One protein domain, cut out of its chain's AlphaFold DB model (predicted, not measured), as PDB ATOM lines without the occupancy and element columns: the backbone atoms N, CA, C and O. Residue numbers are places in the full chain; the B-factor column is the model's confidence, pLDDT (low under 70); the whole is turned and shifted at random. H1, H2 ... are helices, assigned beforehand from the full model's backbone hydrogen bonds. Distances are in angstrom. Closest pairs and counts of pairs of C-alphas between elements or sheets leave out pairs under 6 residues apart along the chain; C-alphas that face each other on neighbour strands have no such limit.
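This is residues 506 to 583 and 591 to 614 of the 987 residues of an uncharacterized protein of Naegleria fowleri (UniProt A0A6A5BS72). Helix H6 runs through the middle, with H2 side by side with it, H1 and H3 near its two ends, and H4 and H5 on the side away from H2. The printed part has 102 residues with six named helices, H1 to H6 along the chain, and no named strand; it is all helix and compact, radius of gyration of the C-alphas 14.2 A, spans 42 by 37 by 20 A.

Start at H6, residues 599 to 613, the hub. H2, residues 519 to 533, touches it opposite ways at a shallow tilt of 7 degrees; the closest C-alphas, Leu 530 and Ser 607, are 6.3 A apart. H1, residues 506 to 516, touches Thr 613 alone of H6, closest from C-alpha 508, 5.6 A. H3, residues 538 to 542, touches residues 599 to 603 alone, closest at C-alphas 542 and 599, 4.1 A. H4, residues 554 to 562, and H5, residues 568 to 581, each only just touch H6, with 3 pairs of C-alphas within 8 A; the closest are 555 and 602, 6.7 A, and 571 and 605, 7.4 A. Every O i to N i+4 pair is within hydrogen-bond range in H1, H2, H4, H5 and H6; H3 has 0 of 1, but 2 of 2 O i to N i+3 pairs.

Find C-alpha 506 at (19.995, -36.483, 5.071), where H1 begins; H6 ends at C-alpha 613, (13.712, -27.645, 6.281). From first to last C-alpha H2 is 21.2 A, H6 21.0 A and H5 20.1 A.

Look for the cut: residues 584 to 590 are not printed, and C-alphas 583 and 591 are 21.6 A apart. The link from H3 to H4 is long, 11 residues. Residues 591 to 597 have pLDDT under 70.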
ATOM      1  N   PHE A 506      18.945 -36.592   4.055       96.38
ATOM      2  CA  PHE A 506      19.995 -36.483   5.071       96.38
ATOM      3  C   PHE A 506      20.401 -35.020   5.303       96.38
ATOM      4  O   PHE A 506      20.458 -34.582   6.451       96.38
ATOM      5  N   ALA A 507      20.589 -34.239   4.231       96.31
ATOM      6  CA  ALA A 507      20.893 -32.811   4.332       96.31
ATOM      7  C   ALA A 507      19.803 -32.034   5.091       96.31
ATOM      8  O   ALA A 507      20.129 -31.193   5.933       96.31
ATOM      9  N   ARG A 508      18.518 -32.352   4.851       96.31
ATOM     10  CA  ARG A 508      17.388 -31.760   5.591       96.31
ATOM     11  C   ARG A 508      17.472 -32.052   7.088       96.31
ATOM     12  O   ARG A 508      17.412 -31.126   7.895       96.31
ATOM     13  N   HIS A 509      17.641 -33.322   7.458       95.62
ATOM     14  CA  HIS A 509      17.718 -33.740   8.859       95.62
ATOM     15  C   HIS A 509      18.944 -33.166   9.578       95.62
ATOM     16  O   HIS A 509      18.810 -32.703  10.710       95.62
ATOM     17  N   GLN A 510      20.117 -33.146   8.937       95.00
ATOM     18  CA  GLN A 510      21.329 -32.597   9.547       95.00
ATOM     19  C   GLN A 510      21.170 -31.096   9.828       95.00
ATOM     20  O   GLN A 510      21.346 -30.683  10.970       95.00
ATOM     21  N   ILE A 511      20.730 -30.292   8.847       94.25
ATOM     22  CA  ILE A 511      20.425 -28.867   9.077       94.25
ATOM     23  C   ILE A 511      19.398 -28.677  10.187       94.25
ATOM     24  O   ILE A 511      19.567 -27.796  11.030       94.25
ATOM     25  N   HIS A 512      18.328 -29.473  10.189       94.69
ATOM     26  CA  HIS A 512      17.265 -29.308  11.168       94.69
ATOM     27  C   HIS A 512      17.785 -29.565  12.585       94.69
ATOM     28  O   HIS A 512      17.516 -28.770  13.479       94.69
ATOM     29  N   ASN A 513      18.580 -30.620  12.775       93.62
ATOM     30  CA  ASN A 513      19.154 -30.980  14.069       93.62
ATOM     31  C   ASN A 513      20.173 -29.940  14.562       93.62
ATOM     32  O   ASN A 513      20.037 -29.459  15.686       93.62
ATOM     33  N   GLU A 514      21.128 -29.540  13.715       91.25
ATOM     34  CA  GLU A 514      22.142 -28.518  14.036       91.25
ATOM     35  C   GLU A 514      21.495 -27.172  14.404       91.25
ATOM     36  O   GLU A 514      21.880 -26.511  15.369       91.25
ATOM     37  N   LEU A 515      20.462 -26.759  13.659       92.25
ATOM     38  CA  LEU A 515      19.819 -25.457  13.843       92.25
ATOM     39  C   LEU A 515      18.636 -25.469  14.822       92.25
ATOM     40  O   LEU A 515      18.149 -24.390  15.168       92.25
ATOM     41  N   LYS A 516      18.188 -26.628  15.327       93.31
ATOM     42  CA  LYS A 516      17.121 -26.710  16.350       93.31
ATOM     43  C   LYS A 516      17.521 -26.009  17.653       93.31
ATOM     44  O   LYS A 516      16.663 -25.442  18.326       93.31
ATOM     45  N   ALA A 517      18.817 -25.970  17.969       90.06
ATOM     46  CA  ALA A 517      19.366 -25.186  19.078       90.06
ATOM     47  C   ALA A 517      19.349 -23.658  18.829       90.06
ATOM     48  O   ALA A 517      19.453 -22.876  19.774       90.06
ATOM     49  N   PHE A 518      19.188 -23.217  17.575       91.94
ATOM     50  CA  PHE A 518      19.315 -21.820  17.146       91.94
ATOM     51  C   PHE A 518      18.091 -21.340  16.329       91.94
ATOM     52  O   PHE A 518      18.248 -20.860  15.202       91.94
ATOM     53  N   PRO A 519      16.853 -21.405  16.868       90.38
ATOM     54  CA  PRO A 519      15.625 -21.148  16.103       90.38
ATOM     55  C   PRO A 519      15.538 -19.729  15.510       90.38
ATOM     56  O   PRO A 519      14.986 -19.542  14.425       90.38
ATOM     57  N   LEU A 520      16.132 -18.728  16.171       90.88
ATOM     58  CA  LEU A 520      16.250 -17.368  15.627       90.88
ATOM     59  C   LEU A 520      17.108 -17.339  14.353       90.88
ATOM     60  O   LEU A 520      16.740 -16.685  13.379       90.88
ATOM     61  N   TRP A 521      18.215 -18.084  14.337       89.81
ATOM     62  CA  TRP A 521      19.128 -18.178  13.197       89.81
ATOM     63  C   TRP A 521      18.520 -19.009  12.063       89.81
ATOM     64  O   TRP A 521      18.589 -18.597  10.910       89.81
ATOM     65  N   MET A 522      17.825 -20.108  12.387       94.19
ATOM     66  CA  MET A 522      17.028 -20.884  11.426       94.19
ATOM     67  C   MET A 522      15.988 -19.994  10.718       94.19
ATOM     68  O   MET A 522      15.888 -20.007   9.490       94.19
ATOM     69  N   SER A 523      15.260 -19.160  11.470       93.75
ATOM     70  CA  SER A 523      14.261 -18.243  10.908       93.75
ATOM     71  C   SER A 523      14.887 -17.087  10.113       93.75
ATOM     72  O   SER A 523      14.387 -16.747   9.039       93.75
ATOM     73  N   ALA A 524      16.004 -16.517  10.585       93.56
ATOM     74  CA  ALA A 524      16.750 -15.477   9.871       93.56
ATOM     75  C   ALA A 524      17.331 -15.994   8.545       93.56
ATOM     76  O   ALA A 524      17.184 -15.336   7.515       93.56
ATOM     77  N   LEU A 525      17.911 -17.199   8.549       95.69
ATOM     78  CA  LEU A 525      18.385 -17.895   7.355       95.69
ATOM     79  C   LEU A 525      17.229 -18.138   6.380       95.69
ATOM     80  O   LEU A 525      17.312 -17.706   5.235       95.69
ATOM     81  N   ARG A 526      16.114 -18.728   6.827       97.25
ATOM     82  CA  ARG A 526      14.915 -18.934   5.992       97.25
ATOM     83  C   ARG A 526      14.430 -17.631   5.350       97.25
ATOM     84  O   ARG A 526      14.153 -17.604   4.154       97.25
ATOM     85  N   GLY A 527      14.360 -16.549   6.128       96.69
ATOM     86  CA  GLY A 527      13.963 -15.223   5.649       96.69
ATOM     87  C   GLY A 527      14.933 -14.638   4.619       96.69
ATOM     88  O   GLY A 527      14.492 -14.135   3.586       96.69
ATOM     89  N   ALA A 528      16.242 -14.743   4.861       96.62
ATOM     90  CA  ALA A 528      17.273 -14.294   3.929       96.62
ATOM     91  C   ALA A 528      17.240 -15.093   2.619       96.62
ATOM     92  O   ALA A 528      17.167 -14.500   1.545       96.62
ATOM     93  N   LEU A 529      17.218 -16.427   2.690       97.44
ATOM     94  CA  LEU A 529      17.289 -17.276   1.500       97.44
ATOM     95  C   LEU A 529      16.077 -17.084   0.579       97.44
ATOM     96  O   LEU A 529      16.266 -16.898  -0.624       97.44
ATOM     97  N   LEU A 530      14.862 -17.035   1.140       97.56
ATOM     98  CA  LEU A 530      13.631 -16.750   0.388       97.56
ATOM     99  C   LEU A 530      13.633 -15.329  -0.204       97.56
ATOM    100  O   LEU A 530      13.233 -15.144  -1.354       97.56
ATOM    101  N   LYS A 531      14.135 -14.329   0.535       96.62
ATOM    102  CA  LYS A 531      14.315 -12.959   0.024       96.62
ATOM    103  C   LYS A 531      15.275 -12.920  -1.169       96.62
ATOM    104  O   LYS A 531      15.028 -12.157  -2.098       96.62
ATOM    105  N   HIS A 532      16.344 -13.716  -1.151       97.50
ATOM    106  CA  HIS A 532      17.306 -13.768  -2.253       97.50
ATOM    107  C   HIS A 532      16.750 -14.475  -3.492       97.50
ATOM    108  O   HIS A 532      17.000 -13.993  -4.588       97.50
ATOM    109  N   LEU A 533      15.973 -15.561  -3.353       97.50
ATOM    110  CA  LEU A 533      15.294 -16.174  -4.509       97.50
ATOM    111  C   LEU A 533      14.386 -15.146  -5.210       97.50
ATOM    112  O   LEU A 533      14.434 -15.009  -6.429       97.50
ATOM    113  N   GLY A 534      13.680 -14.321  -4.430       96.88
ATOM    114  CA  GLY A 534      12.897 -13.180  -4.920       96.88
ATOM    115  C   GLY A 534      13.695 -11.996  -5.496       96.88
ATOM    116  O   GLY A 534      13.093 -10.958  -5.772       96.88
ATOM    117  N   PHE A 535      15.020 -12.095  -5.668       95.88
ATOM    118  CA  PHE A 535      15.810 -11.123  -6.443       95.88
ATOM    119  C   PHE A 535      15.905 -11.470  -7.937       95.88
ATOM    120  O   PHE A 535      16.324 -10.606  -8.708       95.88
ATOM    121  N   ALA A 536      15.563 -12.699  -8.335       96.19
ATOM    122  CA  ALA A 536      15.620 -13.162  -9.719       96.19
ATOM    123  C   ALA A 536      14.224 -13.253 -10.355       96.19
ATOM    124  O   ALA A 536      13.214 -13.440  -9.674       96.19
ATOM    125  N   GLU A 537      14.171 -13.123 -11.678       95.75
ATOM    126  CA  GLU A 537      12.946 -13.308 -12.458       95.75
ATOM    127  C   GLU A 537      12.603 -14.802 -12.577       95.75
ATOM    128  O   GLU A 537      13.482 -15.656 -12.485       95.75
ATOM    129  N   MET A 538      11.325 -15.142 -12.779       94.31
ATOM    130  CA  MET A 538      10.889 -16.550 -12.789       94.31
ATOM    131  C   MET A 538      11.605 -17.382 -13.863       94.31
ATOM    132  O   MET A 538      11.933 -18.540 -13.616       94.31
ATOM    133  N   ASP A 539      11.911 -16.784 -15.012       95.12
ATOM    134  CA  ASP A 539      12.546 -17.469 -16.139       95.12
ATOM    135  C   ASP A 539      14.009 -17.851 -15.838       95.12
ATOM    136  O   ASP A 539      14.506 -18.835 -16.382       95.12
ATOM    137  N   TYR A 540      14.668 -17.182 -14.883       95.25
ATOM    138  CA  TYR A 540      15.992 -17.577 -14.379       95.25
ATOM    139  C   TYR A 540      15.973 -18.954 -13.689       95.25
ATOM    140  O   TYR A 540      16.984 -19.642 -13.645       95.25
ATOM    141  N   PHE A 541      14.815 -19.403 -13.192       96.31
ATOM    142  CA  PHE A 541      14.646 -20.738 -12.608       96.31
ATOM    143  C   PHE A 541      14.264 -21.810 -13.643       96.31
ATOM    144  O   PHE A 541      14.049 -22.963 -13.271       96.31
ATOM    145  N   SER A 542      14.171 -21.462 -14.933       93.56
ATOM    146  CA  SER A 542      13.928 -22.443 -16.001       93.56
ATOM    147  C   SER A 542      15.160 -23.294 -16.334       93.56
ATOM    148  O   SER A 542      14.997 -24.376 -16.884       93.56
ATOM    149  N   ASP A 543      16.374 -22.872 -15.955       92.25
ATOM    150  CA  ASP A 543      17.602 -23.653 -16.170       92.25
ATOM    151  C   ASP A 543      17.931 -24.626 -15.020       92.25
ATOM    152  O   ASP A 543      18.823 -25.462 -15.161       92.25
ATOM    153  N   VAL A 544      17.224 -24.540 -13.883       95.50
ATOM    154  CA  VAL A 544      17.512 -25.351 -12.692       95.50
ATOM    155  C   VAL A 544      16.808 -26.707 -12.768       95.50
ATOM    156  O   VAL A 544      15.612 -26.836 -12.489       95.50
ATOM    157  N   ARG A 545      17.581 -27.747 -13.080       94.06
ATOM    158  CA  ARG A 545      17.173 -29.152 -12.967       94.06
ATOM    159  C   ARG A 545      17.170 -29.585 -11.496       94.06
ATOM    160  O   ARG A 545      18.074 -29.245 -10.739       94.06
ATOM    161  N   ILE A 546      16.162 -30.360 -11.090       95.12
ATOM    162  CA  ILE A 546      16.021 -30.860  -9.715       95.12
ATOM    163  C   ILE A 546      15.877 -32.388  -9.740       95.12
ATOM    164  O   ILE A 546      14.800 -32.909 -10.042       95.12
ATOM    165  N   ILE A 547      16.969 -33.088  -9.419       94.31
ATOM    166  CA  ILE A 547      17.061 -34.556  -9.326       94.31
ATOM    167  C   ILE A 547      17.485 -34.946  -7.907       94.31
ATOM    168  O   ILE A 547      18.464 -34.390  -7.415       94.31
ATOM    169  N   ASP A 548      16.790 -35.890  -7.265       94.75
ATOM    170  CA  ASP A 548      17.136 -36.372  -5.916       94.75
ATOM    171  C   ASP A 548      18.241 -37.445  -5.867       94.75
ATOM    172  O   ASP A 548      18.706 -37.932  -6.898       94.75
ATOM    173  N   GLU A 549      18.679 -37.827  -4.659       92.44
ATOM    174  CA  GLU A 549      19.720 -38.854  -4.459       92.44
ATOM    175  C   GLU A 549      19.326 -40.272  -4.934       92.44
ATOM    176  O   GLU A 549      20.192 -41.144  -4.996       92.44
ATOM    177  N   ASN A 550      18.067 -40.473  -5.355       90.50
ATOM    178  CA  ASN A 550      17.555 -41.688  -6.004       90.50
ATOM    179  C   ASN A 550      17.392 -41.518  -7.536       90.50
ATOM    180  O   ASN A 550      16.889 -42.412  -8.213       90.50
ATOM    181  N   GLY A 551      17.800 -40.379  -8.110       91.12
ATOM    182  CA  GLY A 551      17.748 -40.109  -9.551       91.12
ATOM    183  C   GLY A 551      16.416 -39.578 -10.084       91.12
ATOM    184  O   GLY A 551      16.270 -39.417 -11.298       91.12
ATOM    185  N   ARG A 552      15.447 -39.249  -9.222       92.31
ATOM    186  CA  ARG A 552      14.105 -38.828  -9.656       92.31
ATOM    187  C   ARG A 552      14.022 -37.342  -9.960       92.31
ATOM    188  O   ARG A 552      14.393 -36.506  -9.139       92.31
ATOM    189  N   ASN A 553      13.423 -37.010 -11.101       93.12
ATOM    190  CA  ASN A 553      13.088 -35.638 -11.476       93.12
ATOM    191  C   ASN A 553      11.896 -35.125 -10.641       93.12
ATOM    192  O   ASN A 553      10.742 -35.485 -10.885       93.12
ATOM    193  N   ILE A 554      12.173 -34.257  -9.668       95.25
ATOM    194  CA  ILE A 554      11.170 -33.740  -8.722       95.25
ATOM    195  C   ILE A 554      10.179 -32.785  -9.404       95.25
ATOM    196  O   ILE A 554       9.011 -32.738  -9.016       95.25
ATOM    197  N   VAL A 555      10.592 -32.080 -10.463       93.94
ATOM    198  CA  VAL A 555       9.697 -31.218 -11.258       93.94
ATOM    199  C   VAL A 555       8.676 -32.064 -12.025       93.94
ATOM    200  O   VAL A 555       7.492 -31.726 -12.046       93.94
ATOM    201  N   ALA A 556       9.105 -33.190 -12.604       92.19
ATOM    202  CA  ALA A 556       8.212 -34.139 -13.272       92.19
ATOM    203  C   ALA A 556       7.254 -34.812 -12.274       92.19
ATOM    204  O   ALA A 556       6.038 -34.758 -12.460       92.19
ATOM    205  N   ALA A 557       7.776 -35.352 -11.164       93.38
ATOM    206  CA  ALA A 557       6.962 -35.974 -10.116       93.38
ATOM    207  C   ALA A 557       5.898 -35.014  -9.548       93.38
ATOM    208  O   ALA A 557       4.745 -35.406  -9.346       93.38
ATOM    209  N   PHE A 558       6.258 -33.742  -9.347       94.56
ATOM    210  CA  PHE A 558       5.319 -32.705  -8.928       94.56
ATOM    211  C   PHE A 558       4.235 -32.443  -9.977       94.56
ATOM    212  O   PHE A 558       3.056 -32.429  -9.628       94.56
ATOM    213  N   ARG A 559       4.591 -32.280 -11.259       92.25
ATOM    214  CA  ARG A 559       3.619 -32.053 -12.348       92.25
ATOM    215  C   ARG A 559       2.575 -33.165 -12.427       92.25
ATOM    216  O   ARG A 559       1.382 -32.860 -12.441       92.25
ATOM    217  N   THR A 560       3.020 -34.421 -12.407       92.44
ATOM    218  CA  THR A 560       2.160 -35.611 -12.504       92.44
ATOM    219  C   THR A 560       1.178 -35.724 -11.336       92.44
ATOM    220  O   THR A 560       0.027 -36.097 -11.547       92.44
ATOM    221  N   LYS A 561       1.588 -35.368 -10.110       93.81
ATOM    222  CA  LYS A 561       0.705 -35.405  -8.928       93.81
ATOM    223  C   LYS A 561      -0.158 -34.143  -8.754       93.81
ATOM    224  O   LYS A 561      -1.272 -34.235  -8.247       93.81
ATOM    225  N   ALA A 562       0.330 -32.967  -9.153       90.25
ATOM    226  CA  ALA A 562      -0.315 -31.678  -8.868       90.25
ATOM    227  C   ALA A 562      -1.193 -31.120 -10.003       90.25
ATOM    228  O   ALA A 562      -1.796 -30.059  -9.823       90.25
ATOM    229  N   ASN A 563      -1.269 -31.781 -11.166       89.69
ATOM    230  CA  ASN A 563      -1.988 -31.290 -12.355       89.69
ATOM    231  C   ASN A 563      -1.597 -29.841 -12.729       89.69
ATOM    232  O   ASN A 563      -2.447 -29.003 -13.034       89.69
ATOM    233  N   SER A 564      -0.298 -29.537 -12.636       79.31
ATOM    234  CA  SER A 564       0.300 -28.204 -12.843       79.31
ATOM    235  C   SER A 564      -0.199 -27.074 -11.921       79.31
ATOM    236  O   SER A 564       0.115 -25.909 -12.165       79.31
ATOM    237  N   GLN A 565      -0.927 -27.371 -10.839       88.06
ATOM    238  CA  GLN A 565      -1.275 -26.384  -9.807       88.06
ATOM    239  C   GLN A 565      -0.189 -26.311  -8.721       88.06
ATOM    240  O   GLN A 565       0.424 -27.316  -8.373       88.06
ATOM    241  N   LEU A 566       0.036 -25.130  -8.133       92.88
ATOM    242  CA  LEU A 566       1.017 -24.942  -7.052       92.88
ATOM    243  C   LEU A 566       0.477 -25.467  -5.706       92.88
ATOM    244  O   LEU A 566       0.040 -24.700  -4.850       92.88
ATOM    245  N   ASN A 567       0.470 -26.793  -5.538       93.56
ATOM    246  CA  ASN A 567      -0.085 -27.475  -4.367       93.56
ATOM    247  C   ASN A 567       1.001 -27.925  -3.371       93.56
ATOM    248  O   ASN A 567       1.727 -28.890  -3.610       93.56
ATOM    249  N   THR A 568       1.060 -27.273  -2.209       95.12
ATOM    250  CA  THR A 568       2.002 -27.589  -1.121       95.12
ATOM    251  C   THR A 568       1.891 -29.030  -0.611       95.12
ATOM    252  O   THR A 568       2.908 -29.623  -0.263       95.12
ATOM    253  N   LEU A 569       0.688 -29.622  -0.591       95.62
ATOM    254  CA  LEU A 569       0.479 -30.984  -0.075       95.62
ATOM    255  C   LEU A 569       1.198 -32.038  -0.927       95.62
ATOM    256  O   LEU A 569       1.732 -32.998  -0.386       95.62
ATOM    257  N   VAL A 570       1.290 -31.816  -2.242       95.69
ATOM    258  CA  VAL A 570       2.019 -32.708  -3.155       95.69
ATOM    259  C   VAL A 570       3.527 -32.668  -2.887       95.69
ATOM    260  O   VAL A 570       4.200 -33.689  -2.994       95.69
ATOM    261  N   LEU A 571       4.079 -31.512  -2.495       95.62
ATOM    262  CA  LEU A 571       5.492 -31.428  -2.107       95.62
ATOM    263  C   LEU A 571       5.759 -32.020  -0.720       95.62
ATOM    264  O   LEU A 571       6.818 -32.609  -0.524       95.62
ATOM    265  N   VAL A 572       4.808 -31.933   0.216       95.88
ATOM    266  CA  VAL A 572       4.873 -32.688   1.479       95.88
ATOM    267  C   VAL A 572       4.950 -34.187   1.176       95.88
ATOM    268  O   VAL A 572       5.932 -34.820   1.557       95.88
ATOM    269  N   GLU A 573       4.006 -34.709   0.389       96.19
ATOM    270  CA  GLU A 573       3.930 -36.121  -0.009       96.19
ATOM    271  C   GLU A 573       5.204 -36.602  -0.727       96.19
ATOM    272  O   GLU A 573       5.740 -37.660  -0.401       96.19
ATOM    273  N   ILE A 574       5.740 -35.829  -1.682       95.62
ATOM    274  CA  ILE A 574       6.992 -36.172  -2.382       95.62
ATOM    275  C   ILE A 574       8.179 -36.202  -1.410       95.62
ATOM    276  O   ILE A 574       8.989 -37.125  -1.469       95.62
ATOM    277  N   PHE A 575       8.288 -35.240  -0.491       95.56
ATOM    278  CA  PHE A 575       9.405 -35.199   0.459       95.56
ATOM    279  C   PHE A 575       9.290 -36.305   1.523       95.56
ATOM    280  O   PHE A 575      10.312 -36.847   1.929       95.56
ATOM    281  N   GLU A 576       8.078 -36.683   1.937       95.12
ATOM    282  CA  GLU A 576       7.819 -37.844   2.808       95.12
ATOM    283  C   GLU A 576       8.105 -39.176   2.091       95.12
ATOM    284  O   GLU A 576       8.649 -40.110   2.685       95.12
ATOM    285  N   THR A 577       7.827 -39.245   0.784       94.56
ATOM    286  CA  THR A 577       8.216 -40.379  -0.074       94.56
ATOM    287  C   THR A 577       9.745 -40.519  -0.110       94.56
ATOM    288  O   THR A 577      10.269 -41.597   0.152       94.56
ATOM    289  N   GLN A 578      10.489 -39.424  -0.316       93.62
ATOM    290  CA  GLN A 578      11.957 -39.436  -0.206       93.62
ATOM    291  C   GLN A 578      12.446 -39.847   1.195       93.62
ATOM    292  O   GLN A 578      13.396 -40.613   1.322       93.62
ATOM    293  N   GLU A 579      11.829 -39.320   2.257       92.88
ATOM    294  CA  GLU A 579      12.232 -39.565   3.652       92.88
ATOM    295  C   GLU A 579      11.996 -41.020   4.094       92.88
ATOM    296  O   GLU A 579      12.738 -41.529   4.936       92.88
ATOM    297  N   SER A 580      11.023 -41.713   3.494       92.44
ATOM    298  CA  SER A 580      10.784 -43.148   3.703       92.44
ATOM    299  C   SER A 580      11.680 -44.033   2.827       92.44
ATOM    300  O   SER A 580      12.288 -44.971   3.346       92.44
ATOM    301  N   GLU A 581      11.849 -43.712   1.542       88.94
ATOM    302  CA  GLU A 581      12.744 -44.438   0.622       88.94
ATOM    303  C   GLU A 581      14.232 -44.318   0.954       88.94
ATOM    304  O   GLU A 581      14.986 -45.237   0.657       88.94
ATOM    305  N   ALA A 582      14.682 -43.249   1.619       85.19
ATOM    306  CA  ALA A 582      16.081 -43.111   2.047       85.19
ATOM    307  C   ALA A 582      16.562 -44.238   2.995       85.19
ATOM    308  O   ALA A 582      17.754 -44.326   3.294       85.19
ATOM    309  N   ASN A 583      15.644 -45.097   3.456       80.31
ATOM    310  CA  ASN A 583      15.900 -46.290   4.265       80.31
ATOM    311  C   ASN A 583      15.830 -47.610   3.456       80.31
ATOM    312  O   ASN A 583      16.232 -48.647   3.975       80.31
ATOM    313  N   ARG A 591      14.239 -42.770 -16.401       58.59
ATOM    314  CA  ARG A 591      14.152 -41.340 -16.737       58.59
ATOM    315  C   ARG A 591      12.909 -41.037 -17.581       58.59
ATOM    316  O   ARG A 591      12.495 -41.849 -18.400       58.59
ATOM    317  N   ASP A 592      12.377 -39.834 -17.391       58.41
ATOM    318  CA  ASP A 592      11.269 -39.262 -18.157       58.41
ATOM    319  C   ASP A 592      11.734 -37.898 -18.710       58.41
ATOM    320  O   ASP A 592      12.292 -37.081 -17.967       58.41
ATOM    321  N   GLU A 593      11.600 -37.677 -20.021       56.16
ATOM    322  CA  GLU A 593      12.442 -36.729 -20.787       56.16
ATOM    323  C   GLU A 593      11.741 -35.431 -21.228       56.16
ATOM    324  O   GLU A 593      12.318 -34.622 -21.957       56.16
ATOM    325  N   SER A 594      10.509 -35.175 -20.775       54.50
ATOM    326  CA  SER A 594       9.720 -33.978 -21.139       54.50
ATOM    327  C   SER A 594      10.217 -32.679 -20.457       54.50
ATOM    328  O   SER A 594       9.537 -32.024 -19.665       54.50
ATOM    329  N   ASN A 595      11.448 -32.287 -20.799       56.75
ATOM    330  CA  ASN A 595      12.305 -31.325 -20.096       56.75
ATOM    331  C   ASN A 595      11.960 -29.827 -20.266       56.75
ATOM    332  O   ASN A 595      12.788 -28.983 -19.928       56.75
ATOM    333  N   GLN A 596      10.766 -29.439 -20.736       68.50
ATOM    334  CA  GLN A 596      10.389 -28.015 -20.733       68.50
ATOM    335  C   GLN A 596      10.105 -27.559 -19.292       68.50
ATOM    336  O   GLN A 596       8.988 -27.704 -18.790       68.50
ATOM    337  N   LEU A 597      11.127 -27.058 -18.597       69.56
ATOM    338  CA  LEU A 597      11.059 -26.612 -17.204       69.56
ATOM    339  C   LEU A 597      10.233 -25.321 -17.072       69.56
ATOM    340  O   LEU A 597      10.382 -24.381 -17.847       69.56
ATOM    341  N   ASP A 598       9.348 -25.280 -16.073       86.69
ATOM    342  CA  ASP A 598       8.598 -24.077 -15.698       86.69
ATOM    343  C   ASP A 598       9.271 -23.467 -14.473       86.69
ATOM    344  O   ASP A 598       9.177 -24.012 -13.369       86.69
ATOM    345  N   GLY A 599       9.928 -22.324 -14.669       92.56
ATOM    346  CA  GLY A 599      10.648 -21.625 -13.610       92.56
ATOM    347  C   GLY A 599       9.781 -21.256 -12.401       92.56
ATOM    348  O   GLY A 599      10.296 -21.196 -11.287       92.56
ATOM    349  N   LYS A 600       8.455 -21.113 -12.554       94.50
ATOM    350  CA  LYS A 600       7.535 -20.884 -11.422       94.50
ATOM    351  C   LYS A 600       7.393 -22.130 -10.552       94.50
ATOM    352  O   LYS A 600       7.411 -22.019  -9.326       94.50
ATOM    353  N   ILE A 601       7.287 -23.308 -11.171       94.88
ATOM    354  CA  ILE A 601       7.257 -24.597 -10.465       94.88
ATOM    355  C   ILE A 601       8.612 -24.848  -9.798       94.88
ATOM    356  O   ILE A 601       8.654 -25.183  -8.616       94.88
ATOM    357  N   THR A 602       9.719 -24.609 -10.504       96.25
ATOM    358  CA  THR A 602      11.072 -24.742  -9.949       96.25
ATOM    359  C   THR A 602      11.286 -23.818  -8.746       96.25
ATOM    360  O   THR A 602      11.658 -24.283  -7.668       96.25
ATOM    361  N   HIS A 603      10.965 -22.526  -8.871       97.19
ATOM    362  CA  HIS A 603      11.032 -21.558  -7.772       97.19
ATOM    363  C   HIS A 603      10.149 -21.967  -6.579       97.19
ATOM    364  O   HIS A 603      10.567 -21.821  -5.427       97.19
ATOM    365  N   PHE A 604       8.950 -22.508  -6.828       97.06
ATOM    366  CA  PHE A 604       8.057 -23.023  -5.785       97.06
ATOM    367  C   PHE A 604       8.661 -24.228  -5.045       97.06
ATOM    368  O   PHE A 604       8.662 -24.231  -3.815       97.06
ATOM    369  N   ILE A 605       9.245 -25.197  -5.760       97.38
ATOM    370  CA  ILE A 605       9.921 -26.369  -5.170       97.38
ATOM    371  C   ILE A 605      11.114 -25.940  -4.305       97.38
ATOM    372  O   ILE A 605      11.217 -26.360  -3.152       97.38
ATOM    373  N   LEU A 606      11.985 -25.066  -4.823       98.00
ATOM    374  CA  LEU A 606      13.151 -24.555  -4.089       98.00
ATOM    375  C   LEU A 606      12.720 -23.768  -2.837       98.00
ATOM    376  O   LEU A 606      13.237 -24.000  -1.744       98.00
ATOM    377  N   SER A 607      11.717 -22.895  -2.969       98.00
ATOM    378  CA  SER A 607      11.152 -22.133  -1.845       98.00
ATOM    379  C   SER A 607      10.522 -23.039  -0.784       98.00
ATOM    380  O   SER A 607      10.705 -22.810   0.414       98.00
ATOM    381  N   PHE A 608       9.806 -24.088  -1.200       97.81
ATOM    382  CA  PHE A 608       9.224 -25.070  -0.288       97.81
ATOM    383  C   PHE A 608      10.299 -25.876   0.448       97.81
ATOM    384  O   PHE A 608      10.181 -26.063   1.655       97.81
ATOM    385  N   ALA A 609      11.370 -26.299  -0.229       97.62
ATOM    386  CA  ALA A 609      12.459 -27.049   0.396       97.62
ATOM    387  C   ALA A 609      13.156 -26.245   1.501       97.62
ATOM    388  O   ALA A 609      13.365 -26.758   2.603       97.62
ATOM    389  N   LEU A 610      13.435 -24.962   1.241       97.69
ATOM    390  CA  LEU A 610      13.919 -24.019   2.253       97.69
ATOM    391  C   LEU A 610      12.917 -23.868   3.409       97.69
ATOM    392  O   LEU A 610      13.319 -23.832   4.570       97.69
ATOM    393  N   HIS A 611      11.615 -23.811   3.113       97.19
ATOM    394  CA  HIS A 611      10.572 -23.644   4.125       97.19
ATOM    395  C   HIS A 611      10.370 -24.889   5.007       97.19
ATOM    396  O   HIS A 611      10.386 -24.738   6.228       97.19
ATOM    397  N   LYS A 612      10.209 -26.097   4.437       96.25
ATOM    398  CA  LYS A 612      10.043 -27.360   5.197       96.25
ATOM    399  C   LYS A 612      11.250 -27.597   6.105       96.25
ATOM    400  O   LYS A 612      11.088 -27.954   7.264       96.25
ATOM    401  N   THR A 613      12.452 -27.354   5.585       96.44
ATOM    402  CA  THR A 613      13.712 -27.645   6.281       96.44
ATOM    403  C   THR A 613      14.010 -26.651   7.413       96.44
ATOM    404  O   THR A 613      14.445 -27.057   8.490       96.44
ATOM    405  N   LEU A 614      13.746 -25.354   7.203       96.56
ATOM    406  CA  LEU A 614      14.084 -24.270   8.141       96.56
ATOM    407  C   LEU A 614      12.878 -23.755   8.956       96.56
ATOM    408  O   LEU A 614      12.816 -22.575   9.318       96.56
TER     409      LEU A 614